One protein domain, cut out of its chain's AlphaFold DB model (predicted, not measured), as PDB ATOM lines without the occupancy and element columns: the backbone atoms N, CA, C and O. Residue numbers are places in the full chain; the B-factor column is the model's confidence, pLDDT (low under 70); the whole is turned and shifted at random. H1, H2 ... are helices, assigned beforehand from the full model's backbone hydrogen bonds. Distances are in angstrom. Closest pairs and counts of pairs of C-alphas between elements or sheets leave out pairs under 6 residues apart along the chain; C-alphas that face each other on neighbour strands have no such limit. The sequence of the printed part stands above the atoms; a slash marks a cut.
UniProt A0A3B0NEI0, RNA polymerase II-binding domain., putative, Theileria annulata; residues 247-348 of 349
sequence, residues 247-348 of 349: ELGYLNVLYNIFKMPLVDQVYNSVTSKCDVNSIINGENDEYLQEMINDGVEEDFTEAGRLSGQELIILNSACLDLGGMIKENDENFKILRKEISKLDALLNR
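This is residues 247 to 348 of the 349 residues of the protein "RNA polymerase II-binding domain., putative" of Theileria annulata (UniProt A0A3B0NEI0). One very long helix, H5, makes the longest axis, and four short helices gather about its first part, while its remainder, residues 315 to 346, sticks out as a free arm. H2 folds back side by side with the first part of H5, H1 meets H5 with its last residues, 254 to 258, and stands about perpendicular to it, and H3 and H4 lie by the end where H5 begins. The printed part has 102 residues with five named helices, in the order H1, H2, H3, H4, H5, and no named strand: the class is all helix. The whole is extended, with a radius of gyration of the C-alphas of 25.3 A and spans of 89 by 22 by 17 A, the arm of H5 making much of the length.

H5, residues 296 to 346, touches H2, residues 261 to 271, with its residues 296 to 307 alone. Their closest C-alphas, those of Val 263 and Ala 303, are 5.9 A apart, and the two run opposite ways at a shallow tilt of 23 degrees. H1, residues 247 to 258, touches H5 with residues 254 to 258 alone; the closest C-alphas, those of Ile 257 and Ser 307, are 6.2 A apart, and the lines are about perpendicular at 73 degrees. H1 and H2 only just touch, with 3 pairs of C-alphas within 8 A, and only at the corner by their link; the closest C-alphas are those of Phe 258 and Asp 264, 5.5 A apart. H4, residues 285 to 293, is close to H5 but not clearly touching, with the C-alphas of Met 291 and Glu 297 closest at 7.2 A. H3, residues 276 to 281, is close to H4 but not clearly touching, with the C-alphas of Ile 279 and Leu 288 closest at 7.7 A. H3 and H5 are apart, and H2 and H3 meet only through their link. In H1, H2, H3, H4 and H5, every O i to N i+4 pair is within hydrogen-bond range.

H5 measures 73.5 A from C-alpha 296 at (63.827, 85.139, -4.495) to C-alpha 346 at (96.008, 138.573, 34.298). H1 begins at C-alpha 247, at (61.016, 112.555, 0.870), and measures 16.1 A. H2 measures 15.0 A, H4 12.4 A and H3 8.7 A.

The two C-alphas farthest apart, those of Glu 286 and Arg 348, are 89.0 A apart. Residues 247 to 252, 280 to 286 and 315 to 348 stand free; the body without them spans 36 by 19 by 14 A. The four links are tight, and the printed part has no cut. The mean pLDDT of the printed part is 74.6, and 29 residues are under 70, among them residues 247 to 255 and 315 to 323.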
ATOM      1  N   GLU A 247      60.770 113.929   1.350       43.19
ATOM      2  CA  GLU A 247      61.016 112.555   0.870       43.19
ATOM      3  C   GLU A 247      62.315 112.377   0.078       43.19
ATOM      4  O   GLU A 247      62.966 111.343   0.205       43.19
ATOM      5  N   LEU A 248      62.760 113.382  -0.681       40.28
ATOM      6  CA  LEU A 248      64.064 113.346  -1.360       40.28
ATOM      7  C   LEU A 248      65.238 113.213  -0.373       40.28
ATOM      8  O   LEU A 248      66.239 112.563  -0.686       40.28
ATOM      9  N   GLY A 249      65.099 113.769   0.837       49.94
ATOM     10  CA  GLY A 249      66.033 113.549   1.941       49.94
ATOM     11  C   GLY A 249      66.062 112.086   2.391       49.94
ATOM     12  O   GLY A 249      67.140 111.498   2.510       49.94
ATOM     13  N   TYR A 250      64.887 111.468   2.548       52.41
ATOM     14  CA  TYR A 250      64.753 110.042   2.864       52.41
ATOM     15  C   TYR A 250      65.256 109.137   1.732       52.41
ATOM     16  O   TYR A 250      65.872 108.112   2.010       52.41
ATOM     17  N   LEU A 251      65.092 109.530   0.466       54.41
ATOM     18  CA  LEU A 251      65.595 108.779  -0.685       54.41
ATOM     19  C   LEU A 251      67.126 108.719  -0.700       54.41
ATOM     20  O   LEU A 251      67.709 107.692  -1.035       54.41
ATOM     21  N   ASN A 252      67.786 109.806  -0.297       58.00
ATOM     22  CA  ASN A 252      69.242 109.861  -0.211       58.00
ATOM     23  C   ASN A 252      69.768 109.031   0.976       58.00
ATOM     24  O   ASN A 252      70.813 108.389   0.885       58.00
ATOM     25  N   VAL A 253      69.023 108.995   2.085       63.97
ATOM     26  CA  VAL A 253      69.299 108.100   3.220       63.97
ATOM     27  C   VAL A 253      69.142 106.636   2.800       63.97
ATOM     28  O   VAL A 253      70.065 105.850   3.002       63.97
ATOM     29  N   LEU A 254      68.038 106.287   2.133       64.38
ATOM     30  CA  LEU A 254      67.796 104.948   1.590       64.38
ATOM     31  C   LEU A 254      68.868 104.542   0.575       64.38
ATOM     32  O   LEU A 254      69.381 103.433   0.641       64.38
ATOM     33  N   TYR A 255      69.281 105.450  -0.308       68.12
ATOM     34  CA  TYR A 255      70.368 105.209  -1.255       68.12
ATOM     35  C   TYR A 255      71.692 104.863  -0.562       68.12
ATOM     36  O   TYR A 255      72.402 103.957  -0.994       68.12
ATOM     37  N   ASN A 256      72.026 105.558   0.527       71.12
ATOM     38  CA  ASN A 256      73.228 105.247   1.297       71.12
ATOM     39  C   ASN A 256      73.099 103.919   2.055       71.12
ATOM     40  O   ASN A 256      74.082 103.190   2.142       71.12
ATOM     41  N   ILE A 257      71.900 103.576   2.537       74.00
ATOM     42  CA  ILE A 257      71.609 102.288   3.184       74.00
ATOM     43  C   ILE A 257      71.734 101.133   2.194       74.00
ATOM     44  O   ILE A 257      72.393 100.145   2.496       74.00
ATOM     45  N   PHE A 258      71.187 101.268   0.985       69.25
ATOM     46  CA  PHE A 258      71.318 100.244  -0.054       69.25
ATOM     47  C   PHE A 258      72.766 100.026  -0.502       69.25
ATOM     48  O   PHE A 258      73.084  98.966  -1.025       69.25
ATOM     49  N   LYS A 259      73.652 100.997  -0.256       75.50
ATOM     50  CA  LYS A 259      75.097 100.892  -0.499       75.50
ATOM     51  C   LYS A 259      75.903 100.409   0.703       75.50
ATOM     52  O   LYS A 259      77.131 100.345   0.623       75.50
ATOM     53  N   MET A 260      75.257 100.099   1.825       76.69
ATOM     54  CA  MET A 260      75.960  99.522   2.965       76.69
ATOM     55  C   MET A 260      76.357  98.079   2.653       76.69
ATOM     56  O   MET A 260      75.551  97.354   2.084       76.69
ATOM     57  N   PRO A 261      77.565  97.623   3.032       75.38
ATOM     58  CA  PRO A 261      78.144  96.386   2.504       75.38
ATOM     59  C   PRO A 261      77.266  95.139   2.646       75.38
ATOM     60  O   PRO A 261      77.250  94.310   1.746       75.38
ATOM     61  N   LEU A 262      76.537  95.003   3.759       73.88
ATOM     62  CA  LEU A 262      75.677  93.843   4.013       73.88
ATOM     63  C   LEU A 262      74.387  93.893   3.191       73.88
ATOM     64  O   LEU A 262      73.971  92.880   2.635       73.88
ATOM     65  N   VAL A 263      73.789  95.078   3.068       79.88
ATOM     66  CA  VAL A 263      72.586  95.294   2.257       79.88
ATOM     67  C   VAL A 263      72.927  95.187   0.775       79.88
ATOM     68  O   VAL A 263      72.247  94.474   0.050       79.88
ATOM     69  N   ASP A 264      74.017  95.819   0.339       81.00
ATOM     70  CA  ASP A 264      74.495  95.834  -1.045       81.00
ATOM     71  C   ASP A 264      74.872  94.427  -1.526       81.00
ATOM     72  O   ASP A 264      74.525  94.032  -2.635       81.00
ATOM     73  N   GLN A 265      75.521  93.613  -0.684       81.44
ATOM     74  CA  GLN A 265      75.835  92.221  -1.024       81.44
ATOM     75  C   GLN A 265      74.580  91.382  -1.252       81.44
ATOM     76  O   GLN A 265      74.485  90.700  -2.275       81.44
ATOM     77  N   VAL A 266      73.622  91.438  -0.323       80.44
ATOM     78  CA  VAL A 266      72.374  90.682  -0.453       80.44
ATOM     79  C   VAL A 266      71.598  91.211  -1.652       80.44
ATOM     80  O   VAL A 266      71.305  90.439  -2.557       80.44
ATOM     81  N   TYR A 267      71.394  92.521  -1.753       81.50
ATOM     82  CA  TYR A 267      70.660  93.158  -2.843       81.50
ATOM     83  C   TYR A 267      71.250  92.852  -4.229       81.50
ATOM     84  O   TYR A 267      70.508  92.471  -5.135       81.50
ATOM     85  N   ASN A 268      72.575  92.934  -4.402       81.62
ATOM     86  CA  ASN A 268      73.249  92.573  -5.656       81.62
ATOM     87  C   ASN A 268      73.139  91.072  -5.960       81.62
ATOM     88  O   ASN A 268      73.002  90.679  -7.118       81.62
ATOM     89  N   SER A 269      73.158  90.220  -4.931       81.19
ATOM     90  CA  SER A 269      72.948  88.782  -5.111       81.19
ATOM     91  C   SER A 269      71.521  88.460  -5.562       81.19
ATOM     92  O   SER A 269      71.356  87.644  -6.467       81.19
ATOM     93  N   VAL A 270      70.504  89.150  -5.027       78.19
ATOM     94  CA  VAL A 270      69.099  88.942  -5.412       78.19
ATOM     95  C   VAL A 270      68.832  89.495  -6.810       78.19
ATOM     96  O   VAL A 270      68.285  88.803  -7.665       78.19
ATOM     97  N   THR A 271      69.297  90.714  -7.094       76.44
ATOM     98  CA  THR A 271      69.128  91.346  -8.413       76.44
ATOM     99  C   THR A 271      69.876  90.616  -9.524       76.44
ATOM    100  O   THR A 271      69.396  90.609 -10.650       76.44
ATOM    101  N   SER A 272      70.985  89.925  -9.237       78.25
ATOM    102  CA  SER A 272      71.663  89.082 -10.236       78.25
ATOM    103  C   SER A 272      70.847  87.860 -10.683       78.25
ATOM    104  O   SER A 272      71.093  87.328 -11.765       78.25
ATOM    105  N   LYS A 273      69.873  87.427  -9.869       77.12
ATOM    106  CA  LYS A 273      68.947  86.328 -10.179       77.12
ATOM    107  C   LYS A 273      67.687  86.810 -10.912       77.12
ATOM    108  O   LYS A 273      66.918  85.981 -11.388       77.12
ATOM    109  N   CYS A 274      67.476  88.126 -11.008       72.50
ATOM    110  CA  CYS A 274      66.263  88.734 -11.554       72.50
ATOM    111  C   CYS A 274      66.554  89.495 -12.849       72.50
ATOM    112  O   CYS A 274      67.465  90.321 -12.905       72.50
ATOM    113  N   ASP A 275      65.713  89.331 -13.865       73.81
ATOM    114  CA  ASP A 275      65.653  90.282 -14.967       73.81
ATOM    115  C   ASP A 275      64.721  91.438 -14.592       73.81
ATOM    116  O   ASP A 275      63.500  91.392 -14.762       73.81
ATOM    117  N   VAL A 276      65.328  92.501 -14.066       67.44
ATOM    118  CA  VAL A 276      64.639  93.717 -13.615       67.44
ATOM    119  C   VAL A 276      63.775  94.329 -14.726       67.44
ATOM    120  O   VAL A 276      62.702  94.857 -14.440       67.44
ATOM    121  N   ASN A 277      64.185  94.223 -15.995       68.19
ATOM    122  CA  ASN A 277      63.402  94.763 -17.109       68.19
ATOM    123  C   ASN A 277      62.139  93.936 -17.365       68.19
ATOM    124  O   ASN A 277      61.089  94.499 -17.663       68.19
ATOM    125  N   SER A 278      62.223  92.616 -17.203       66.25
ATOM    126  CA  SER A 278      61.073  91.716 -17.321       66.25
ATOM    127  C   SER A 278      60.056  91.924 -16.189       66.25
ATOM    128  O   SER A 278      58.853  91.893 -16.445       66.25
ATOM    129  N   ILE A 279      60.514  92.240 -14.969       67.56
ATOM    130  CA  ILE A 279      59.643  92.594 -13.830       67.56
ATOM    131  C   ILE A 279      58.933  93.937 -14.069       67.56
ATOM    132  O   ILE A 279      57.730  94.047 -13.844       67.56
ATOM    133  N   ILE A 280      59.655  94.957 -14.551       68.44
ATOM    134  CA  ILE A 280      59.097  96.299 -14.800       68.44
ATOM    135  C   ILE A 280      58.073  96.285 -15.938       68.44
ATOM    136  O   ILE A 280      57.062  96.984 -15.865       68.44
ATOM    137  N   ASN A 281      58.327  95.499 -16.985       70.81
ATOM    138  CA  ASN A 281      57.443  95.427 -18.145       70.81
ATOM    139  C   ASN A 281      56.188  94.575 -17.884       70.81
ATOM    140  O   ASN A 281      55.216  94.704 -18.623       70.81
ATOM    141  N   GLY A 282      56.169  93.764 -16.817       60.16
ATOM    142  CA  GLY A 282      54.960  93.116 -16.298       60.16
ATOM    143  C   GLY A 282      54.324  92.074 -17.224       60.16
ATOM    144  O   GLY A 282      53.130  91.815 -17.111       60.16
ATOM    145  N   GLU A 283      55.081  91.496 -18.159       56.94
ATOM    146  CA  GLU A 283      54.500  90.678 -19.236       56.94
ATOM    147  C   GLU A 283      54.405  89.172 -18.923       56.94
ATOM    148  O   GLU A 283      53.831  88.439 -19.726       56.94
ATOM    149  N   ASN A 284      54.939  88.677 -17.795       65.69
ATOM    150  CA  ASN A 284      55.093  87.229 -17.599       65.69
ATOM    151  C   ASN A 284      54.851  86.746 -16.149       65.69
ATOM    152  O   ASN A 284      55.783  86.617 -15.356       65.69
ATOM    153  N   ASP A 285      53.594  86.433 -15.816       69.12
ATOM    154  CA  ASP A 285      53.188  85.866 -14.510       69.12
ATOM    155  C   ASP A 285      53.872  84.521 -14.201       69.12
ATOM    156  O   ASP A 285      54.120  84.196 -13.040       69.12
ATOM    157  N   GLU A 286      54.216  83.745 -15.233       73.38
ATOM    158  CA  GLU A 286      54.920  82.463 -15.090       73.38
ATOM    159  C   GLU A 286      56.349  82.666 -14.558       73.38
ATOM    160  O   GLU A 286      56.791  81.927 -13.682       73.38
ATOM    161  N   TYR A 287      57.021  83.741 -14.989       72.12
ATOM    162  CA  TYR A 287      58.351  84.124 -14.507       72.12
ATOM    163  C   TYR A 287      58.322  84.579 -13.040       72.12
ATOM    164  O   TYR A 287      59.190  84.204 -12.258       72.12
ATOM    165  N   LEU A 288      57.299  85.342 -12.634       70.50
ATOM    166  CA  LEU A 288      57.131  85.755 -11.235       70.50
ATOM    167  C   LEU A 288      56.865  84.553 -10.315       70.50
ATOM    168  O   LEU A 288      57.413  84.494  -9.219       70.50
ATOM    169  N   GLN A 289      56.071  83.577 -10.763       73.94
ATOM    170  CA  GLN A 289      55.835  82.340 -10.008       73.94
ATOM    171  C   GLN A 289      57.091  81.461  -9.914       73.94
ATOM    172  O   GLN A 289      57.346  80.876  -8.863       73.94
ATOM    173  N   GLU A 290      57.901  81.387 -10.971       74.06
ATOM    174  CA  GLU A 290      59.208  80.716 -10.944       74.06
ATOM    175  C   GLU A 290      60.158  81.394  -9.940       74.06
ATOM    176  O   GLU A 290      60.728  80.717  -9.087       74.06
ATOM    177  N   MET A 291      60.220  82.733  -9.928       72.81
ATOM    178  CA  MET A 291      61.015  83.502  -8.958       72.81
ATOM    179  C   MET A 291      60.579  83.272  -7.500       72.81
ATOM    180  O   MET A 291      61.425  83.179  -6.609       72.81
ATOM    181  N   ILE A 292      59.268  83.184  -7.247       75.25
ATOM    182  CA  ILE A 292      58.720  82.882  -5.914       75.25
ATOM    183  C   ILE A 292      59.117  81.462  -5.491       75.25
ATOM    184  O   ILE A 292      59.580  81.264  -4.370       75.25
ATOM    185  N   ASN A 293      58.996  80.481  -6.391       77.62
ATOM    186  CA  ASN A 293      59.379  79.092  -6.114       77.62
ATOM    187  C   ASN A 293      60.888  78.925  -5.872       77.62
ATOM    188  O   ASN A 293      61.286  78.074  -5.077       77.62
ATOM    189  N   ASP A 294      61.712  79.762  -6.502       78.31
ATOM    190  CA  ASP A 294      63.163  79.815  -6.302       78.31
ATOM    191  C   ASP A 294      63.583  80.584  -5.031       78.31
ATOM    192  O   ASP A 294      64.778  80.725  -4.753       78.31
ATOM    193  N   GLY A 295      62.621  81.071  -4.236       76.19
ATOM    194  CA  GLY A 295      62.866  81.736  -2.950       76.19
ATOM    195  C   GLY A 295      63.391  83.170  -3.070       76.19
ATOM    196  O   GLY A 295      63.875  83.743  -2.097       76.19
ATOM    197  N   VAL A 296      63.293  83.788  -4.249       77.75
ATOM    198  CA  VAL A 296      63.827  85.139  -4.495       77.75
ATOM    199  C   VAL A 296      63.045  86.217  -3.732       77.75
ATOM    200  O   VAL A 296      63.613  87.232  -3.328       77.75
ATOM    201  N   GLU A 297      61.759  85.984  -3.460       76.75
ATOM    202  CA  GLU A 297      60.944  86.843  -2.587       76.75
ATOM    203  C   GLU A 297      61.450  86.841  -1.133       76.75
ATOM    204  O   GLU A 297      61.502  87.891  -0.483       76.75
ATOM    205  N   GLU A 298      61.877  85.681  -0.627       79.00
ATOM    206  CA  GLU A 298      62.458  85.557   0.713       79.00
ATOM    207  C   GLU A 298      63.804  86.292   0.787       79.00
ATOM    208  O   GLU A 298      64.046  87.045   1.733       79.00
ATOM    209  N   ASP A 299      64.630  86.172  -0.258       78.00
ATOM    210  CA  ASP A 299      65.897  86.896  -0.388       78.00
ATOM    211  C   ASP A 299      65.684  88.434  -0.415       78.00
ATOM    212  O   ASP A 299      66.420  89.184   0.236       78.00
ATOM    213  N   PHE A 300      64.654  88.935  -1.115       78.38
ATOM    214  CA  PHE A 300      64.290  90.365  -1.092       78.38
ATOM    215  C   PHE A 300      63.741  90.812   0.267       78.38
ATOM    216  O   PHE A 300      64.030  91.925   0.719       78.38
ATOM    217  N   THR A 301      62.977  89.951   0.940       79.19
ATOM    218  CA  THR A 301      62.474  90.210   2.295       79.19
ATOM    219  C   THR A 301      63.631  90.334   3.285       79.19
ATOM    220  O   THR A 301      63.630  91.235   4.129       79.19
ATOM    221  N   GLU A 302      64.662  89.502   3.141       82.00
ATOM    222  CA  GLU A 302      65.884  89.592   3.938       82.00
ATOM    223  C   GLU A 302      66.668  90.883   3.648       82.00
ATOM    224  O   GLU A 302      67.069  91.580   4.584       82.00
ATOM    225  N   ALA A 303      66.803  91.284   2.378       79.00
ATOM    226  CA  ALA A 303      67.400  92.573   2.013       79.00
ATOM    227  C   ALA A 303      66.644  93.760   2.644       79.00
ATOM    228  O   ALA A 303      67.261  94.697   3.165       79.00
ATOM    229  N   GLY A 304      65.308  93.708   2.653       75.56
ATOM    230  CA  GLY A 304      64.456  94.700   3.312       75.56
ATOM    231  C   GLY A 304      64.648  94.716   4.831       75.56
ATOM    232  O   GLY A 304      64.774  95.789   5.430       75.56
ATOM    233  N   ARG A 305      64.753  93.536   5.458       78.06
ATOM    234  CA  ARG A 305      65.024  93.393   6.897       78.06
ATOM    235  C   ARG A 305      66.364  94.023   7.274       78.06
ATOM    236  O   ARG A 305      66.410  94.813   8.219       78.06
ATOM    237  N   LEU A 306      67.425  93.711   6.529       78.69
ATOM    238  CA  LEU A 306      68.762  94.277   6.732       78.69
ATOM    239  C   LEU A 306      68.766  95.794   6.512       78.69
ATOM    240  O   LEU A 306      69.305  96.524   7.337       78.69
ATOM    241  N   SER A 307      68.081  96.286   5.476       75.50
ATOM    242  CA  SER A 307      67.951  97.732   5.227       75.50
ATOM    243  C   SER A 307      67.288  98.457   6.402       75.50
ATOM    244  O   SER A 307      67.745  99.519   6.826       75.50
ATOM    245  N   GLY A 308      66.234  97.870   6.976       72.25
ATOM    246  CA  GLY A 308      65.577  98.416   8.164       72.25
ATOM    247  C   GLY A 308      66.486  98.427   9.396       72.25
ATOM    248  O   GLY A 308      66.447  99.372  10.182       72.25
ATOM    249  N   GLN A 309      67.333  97.410   9.562       75.19
ATOM    250  CA  GLN A 309      68.310  97.356  10.652       75.19
ATOM    251  C   GLN A 309      69.406  98.407  10.496       75.19
ATOM    252  O   GLN A 309      69.690  99.128  11.451       75.19
ATOM    253  N   GLU A 310      69.964  98.553   9.297       74.94
ATOM    254  CA  GLU A 310      70.965  99.579   9.004       74.94
ATOM    255  C   GLU A 310      70.416 100.993   9.225       74.94
ATOM    256  O   GLU A 310      71.092 101.841   9.808       74.94
ATOM    257  N   LEU A 311      69.151 101.245   8.867       73.88
ATOM    258  CA  LEU A 311      68.486 102.517   9.165       73.88
ATOM    259  C   LEU A 311      68.418 102.796  10.676       73.88
ATOM    260  O   LEU A 311      68.651 103.925  11.115       73.88
ATOM    261  N   ILE A 312      68.098 101.779  11.480       70.62
ATOM    262  CA  ILE A 312      68.044 101.898  12.944       70.62
ATOM    263  C   ILE A 312      69.437 102.204  13.505       70.62
ATOM    264  O   ILE A 312      69.573 103.086  14.355       70.62
ATOM    265  N   ILE A 313      70.468 101.512  13.015       72.25
ATOM    266  CA  ILE A 313      71.857 101.713  13.444       72.25
ATOM    267  C   ILE A 313      72.329 103.119  13.077       72.25
ATOM    268  O   ILE A 313      72.878 103.818  13.929       72.25
ATOM    269  N   LEU A 314      72.070 103.564  11.846       71.19
ATOM    270  CA  LEU A 314      72.428 104.900  11.380       71.19
ATOM    271  C   LEU A 314      71.774 105.979  12.251       71.19
ATOM    272  O   LEU A 314      72.457 106.882  12.731       71.19
ATOM    273  N   ASN A 315      70.473 105.852  12.526       68.81
ATOM    274  CA  ASN A 315      69.769 106.778  13.411       68.81
ATOM    275  C   ASN A 315      70.339 106.765  14.835       68.81
ATOM    276  O   ASN A 315      70.497 107.827  15.437       68.81
ATOM    277  N   SER A 316      70.697 105.590  15.361       64.88
ATOM    278  CA  SER A 316      71.362 105.477  16.663       64.88
ATOM    279  C   SER A 316      72.707 106.210  16.670       64.88
ATOM    280  O   SER A 316      72.958 107.017  17.561       64.88
ATOM    281  N   ALA A 317      73.540 106.006  15.648       66.25
ATOM    282  CA  ALA A 317      74.842 106.658  15.530       66.25
ATOM    283  C   ALA A 317      74.723 108.185  15.366       66.25
ATOM    284  O   ALA A 317      75.533 108.938  15.906       66.25
ATOM    285  N   CYS A 318      73.699 108.669  14.656       66.94
ATOM    286  CA  CYS A 318      73.414 110.100  14.550       66.94
ATOM    287  C   CYS A 318      73.020 110.717  15.899       66.94
ATOM    288  O   CYS A 318      73.443 111.834  16.205       66.94
ATOM    289  N   LEU A 319      72.243 110.000  16.717       65.38
ATOM    290  CA  LEU A 319      71.904 110.440  18.073       65.38
ATOM    291  C   LEU A 319      73.143 110.485  18.975       65.38
ATOM    292  O   LEU A 319      73.327 111.472  19.689       65.38
ATOM    293  N   ASP A 320      74.018 109.481  18.887       61.06
ATOM    294  CA  ASP A 320      75.289 109.452  19.619       61.06
ATOM    295  C   ASP A 320      76.185 110.631  19.226       61.06
ATOM    296  O   ASP A 320      76.695 111.349  20.088       61.06
ATOM    297  N   LEU A 321      76.310 110.897  17.922       65.19
ATOM    298  CA  LEU A 321      77.048 112.049  17.410       65.19
ATOM    299  C   LEU A 321      76.453 113.368  17.924       65.19
ATOM    300  O   LEU A 321      77.194 114.253  18.350       65.19
ATOM    301  N   GLY A 322      75.125 113.496  17.933       68.06
ATOM    302  CA  GLY A 322      74.434 114.652  18.506       68.06
ATOM    303  C   GLY A 322      74.725 114.828  20.000       68.06
ATOM    304  O   GLY A 322      74.989 115.944  20.454       68.06
ATOM    305  N   GLY A 323      74.749 113.725  20.753       65.81
ATOM    306  CA  GLY A 323      75.151 113.696  22.158       65.81
ATOM    307  C   GLY A 323      76.590 114.170  22.363       65.81
ATOM    308  O   GLY A 323      76.827 115.069  23.170       65.81
ATOM    309  N   MET A 324      77.535 113.642  21.578       74.56
ATOM    310  CA  MET A 324      78.946 114.041  21.621       74.56
ATOM    311  C   MET A 324      79.145 115.521  21.278       74.56
ATOM    312  O   MET A 324      79.921 116.208  21.939       74.56
ATOM    313  N   ILE A 325      78.441 116.039  20.265       80.06
ATOM    314  CA  ILE A 325      78.496 117.462  19.897       80.06
ATOM    315  C   ILE A 325      78.009 118.328  21.061       80.06
ATOM    316  O   ILE A 325      78.645 119.330  21.390       80.06
ATOM    317  N   LYS A 326      76.910 117.934  21.712       79.81
ATOM    318  CA  LYS A 326      76.352 118.660  22.857       79.81
ATOM    319  C   LYS A 326      77.294 118.652  24.061       79.81
ATOM    320  O   LYS A 326      77.475 119.686  24.698       79.81
ATOM    321  N   GLU A 327      77.908 117.513  24.366       80.19
ATOM    322  CA  GLU A 327      78.916 117.413  25.426       80.19
ATOM    323  C   GLU A 327      80.128 118.303  25.127       80.19
ATOM    324  O   GLU A 327      80.618 119.022  26.000       80.19
ATOM    325  N   ASN A 328      80.579 118.316  23.872       83.50
ATOM    326  CA  ASN A 328      81.688 119.158  23.451       83.50
ATOM    327  C   ASN A 328      81.344 120.655  23.577       83.50
ATOM    328  O   ASN A 328      82.165 121.428  24.063       83.50
ATOM    329  N   ASP A 329      80.120 121.065  23.229       88.19
ATOM    330  CA  ASP A 329      79.644 122.444  23.423       88.19
ATOM    331  C   ASP A 329      79.663 122.866  24.904       88.19
ATOM    332  O   ASP A 329      80.141 123.952  25.244       88.19
ATOM    333  N   GLU A 330      79.225 121.996  25.818       87.75
ATOM    334  CA  GLU A 330      79.317 122.259  27.260       87.75
ATOM    335  C   GLU A 330      80.774 122.361  27.740       87.75
ATOM    336  O   GLU A 330      81.128 123.291  28.475       87.75
ATOM    337  N   ASN A 331      81.657 121.484  27.254       88.12
ATOM    338  CA  ASN A 331      83.088 121.567  27.539       88.12
ATOM    339  C   ASN A 331      83.696 122.884  27.027       88.12
ATOM    340  O   ASN A 331      84.466 123.527  27.747       88.12
ATOM    341  N   PHE A 332      83.305 123.353  25.837       91.38
ATOM    342  CA  PHE A 332      83.721 124.656  25.313       91.38
ATOM    343  C   PHE A 332      83.209 125.823  26.163       91.38
ATOM    344  O   PHE A 332      83.959 126.776  26.398       91.38
ATOM    345  N   LYS A 333      81.972 125.768  26.675       90.56
ATOM    346  CA  LYS A 333      81.443 126.790  27.598       90.56
ATOM    347  C   LYS A 333      82.258 126.858  28.887       90.56
ATOM    348  O   LYS A 333      82.600 127.957  29.333       90.56
ATOM    349  N   ILE A 334      82.598 125.707  29.467       91.62
ATOM    350  CA  ILE A 334      83.443 125.625  30.666       91.62
ATOM    351  C   ILE A 334      84.826 126.205  30.370       91.62
ATOM    352  O   ILE A 334      85.289 127.084  31.099       91.62
ATOM    353  N   LEU A 335      85.452 125.785  29.268       91.25
ATOM    354  CA  LEU A 335      86.769 126.266  28.863       91.25
ATOM    355  C   LEU A 335      86.774 127.787  28.667       91.25
ATOM    356  O   LEU A 335      87.657 128.481  29.166       91.25
ATOM    357  N   ARG A 336      85.744 128.330  28.009       90.56
ATOM    358  CA  ARG A 336      85.580 129.774  27.807       90.56
ATOM    359  C   ARG A 336      85.452 130.521  29.133       90.56
ATOM    360  O   ARG A 336      86.063 131.573  29.295       90.56
ATOM    361  N   LYS A 337      84.706 129.970  30.095       90.69
ATOM    362  CA  LYS A 337      84.570 130.540  31.442       90.69
ATOM    363  C   LYS A 337      85.903 130.550  32.192       90.69
ATOM    364  O   LYS A 337      86.214 131.544  32.845       90.69
ATOM    365  N   GLU A 338      86.688 129.480  32.098       91.75
ATOM    366  CA  GLU A 338      88.019 129.405  32.712       91.75
ATOM    367  C   GLU A 338      89.009 130.375  32.054       91.75
ATOM    368  O   GLU A 338      89.714 131.092  32.763       91.75
ATOM    369  N   ILE A 339      88.993 130.504  30.722       91.75
ATOM    370  CA  ILE A 339      89.787 131.512  30.000       91.75
ATOM    371  C   ILE A 339      89.414 132.924  30.465       91.75
ATOM    372  O   ILE A 339      90.300 133.705  30.797       91.75
ATOM    373  N   SER A 340      88.120 133.250  30.564       88.44
ATOM    374  CA  SER A 340      87.678 134.564  31.052       88.44
ATOM    375  C   SER A 340      88.093 134.838  32.500       88.44
ATOM    376  O   SER A 340      88.419 135.975  32.836       88.44
ATOM    377  N   LYS A 341      88.116 133.818  33.370       89.81
ATOM    378  CA  LYS A 341      88.657 133.957  34.733       89.81
ATOM    379  C   LYS A 341      90.161 134.220  34.717       89.81
ATOM    380  O   LYS A 341      90.621 135.080  35.464       89.81
ATOM    381  N   LEU A 342      90.915 133.491  33.893       89.56
ATOM    382  CA  LEU A 342      92.361 133.674  33.761       89.56
ATOM    383  C   LEU A 342      92.698 135.072  33.240       89.56
ATOM    384  O   LEU A 342      93.579 135.731  33.782       89.56
ATOM    385  N   ASP A 343      91.958 135.542  32.240       88.06
ATOM    386  CA  ASP A 343      92.122 136.870  31.654       88.06
ATOM    387  C   ASP A 343      91.787 137.973  32.674       88.06
ATOM    388  O   ASP A 343      92.531 138.937  32.835       88.06
ATOM    389  N   ALA A 344      90.738 137.789  33.486       85.19
ATOM    390  CA  ALA A 344      90.426 138.691  34.598       85.19
ATOM    391  C   ALA A 344      91.497 138.693  35.709       85.19
ATOM    392  O   ALA A 344      91.669 139.702  36.393       85.19
ATOM    393  N   LEU A 345      92.213 137.582  35.915       85.44
ATOM    394  CA  LEU A 345      93.332 137.497  36.860       85.44
ATOM    395  C   LEU A 345      94.614 138.121  36.299       85.44
ATOM    396  O   LEU A 345      95.349 138.757  37.050       85.44
ATOM    397  N   LEU A 346      94.866 137.977  34.997       81.81
ATOM    398  CA  LEU A 346      96.008 138.573  34.298       81.81
ATOM    399  C   LEU A 346      95.862 140.091  34.137       81.81
ATOM    400  O   LEU A 346      96.834 140.817  34.331       81.81
ATOM    401  N   ASN A 347      94.647 140.566  33.854       77.62
ATOM    402  CA  ASN A 347      94.328 141.989  33.692       77.62
ATOM    403  C   ASN A 347      94.008 142.696  35.021       77.62
ATOM    404  O   ASN A 347      93.747 143.896  35.033       77.62
ATOM    405  N   ARG A 348      94.058 141.989  36.161       57.19
ATOM    406  CA  ARG A 348      94.182 142.616  37.486       57.19
ATOM    407  C   ARG A 348      95.636 143.056  37.704       57.19
ATOM    408  O   ARG A 348      96.371 142.463  38.493       57.19
TER     409      ARG A 348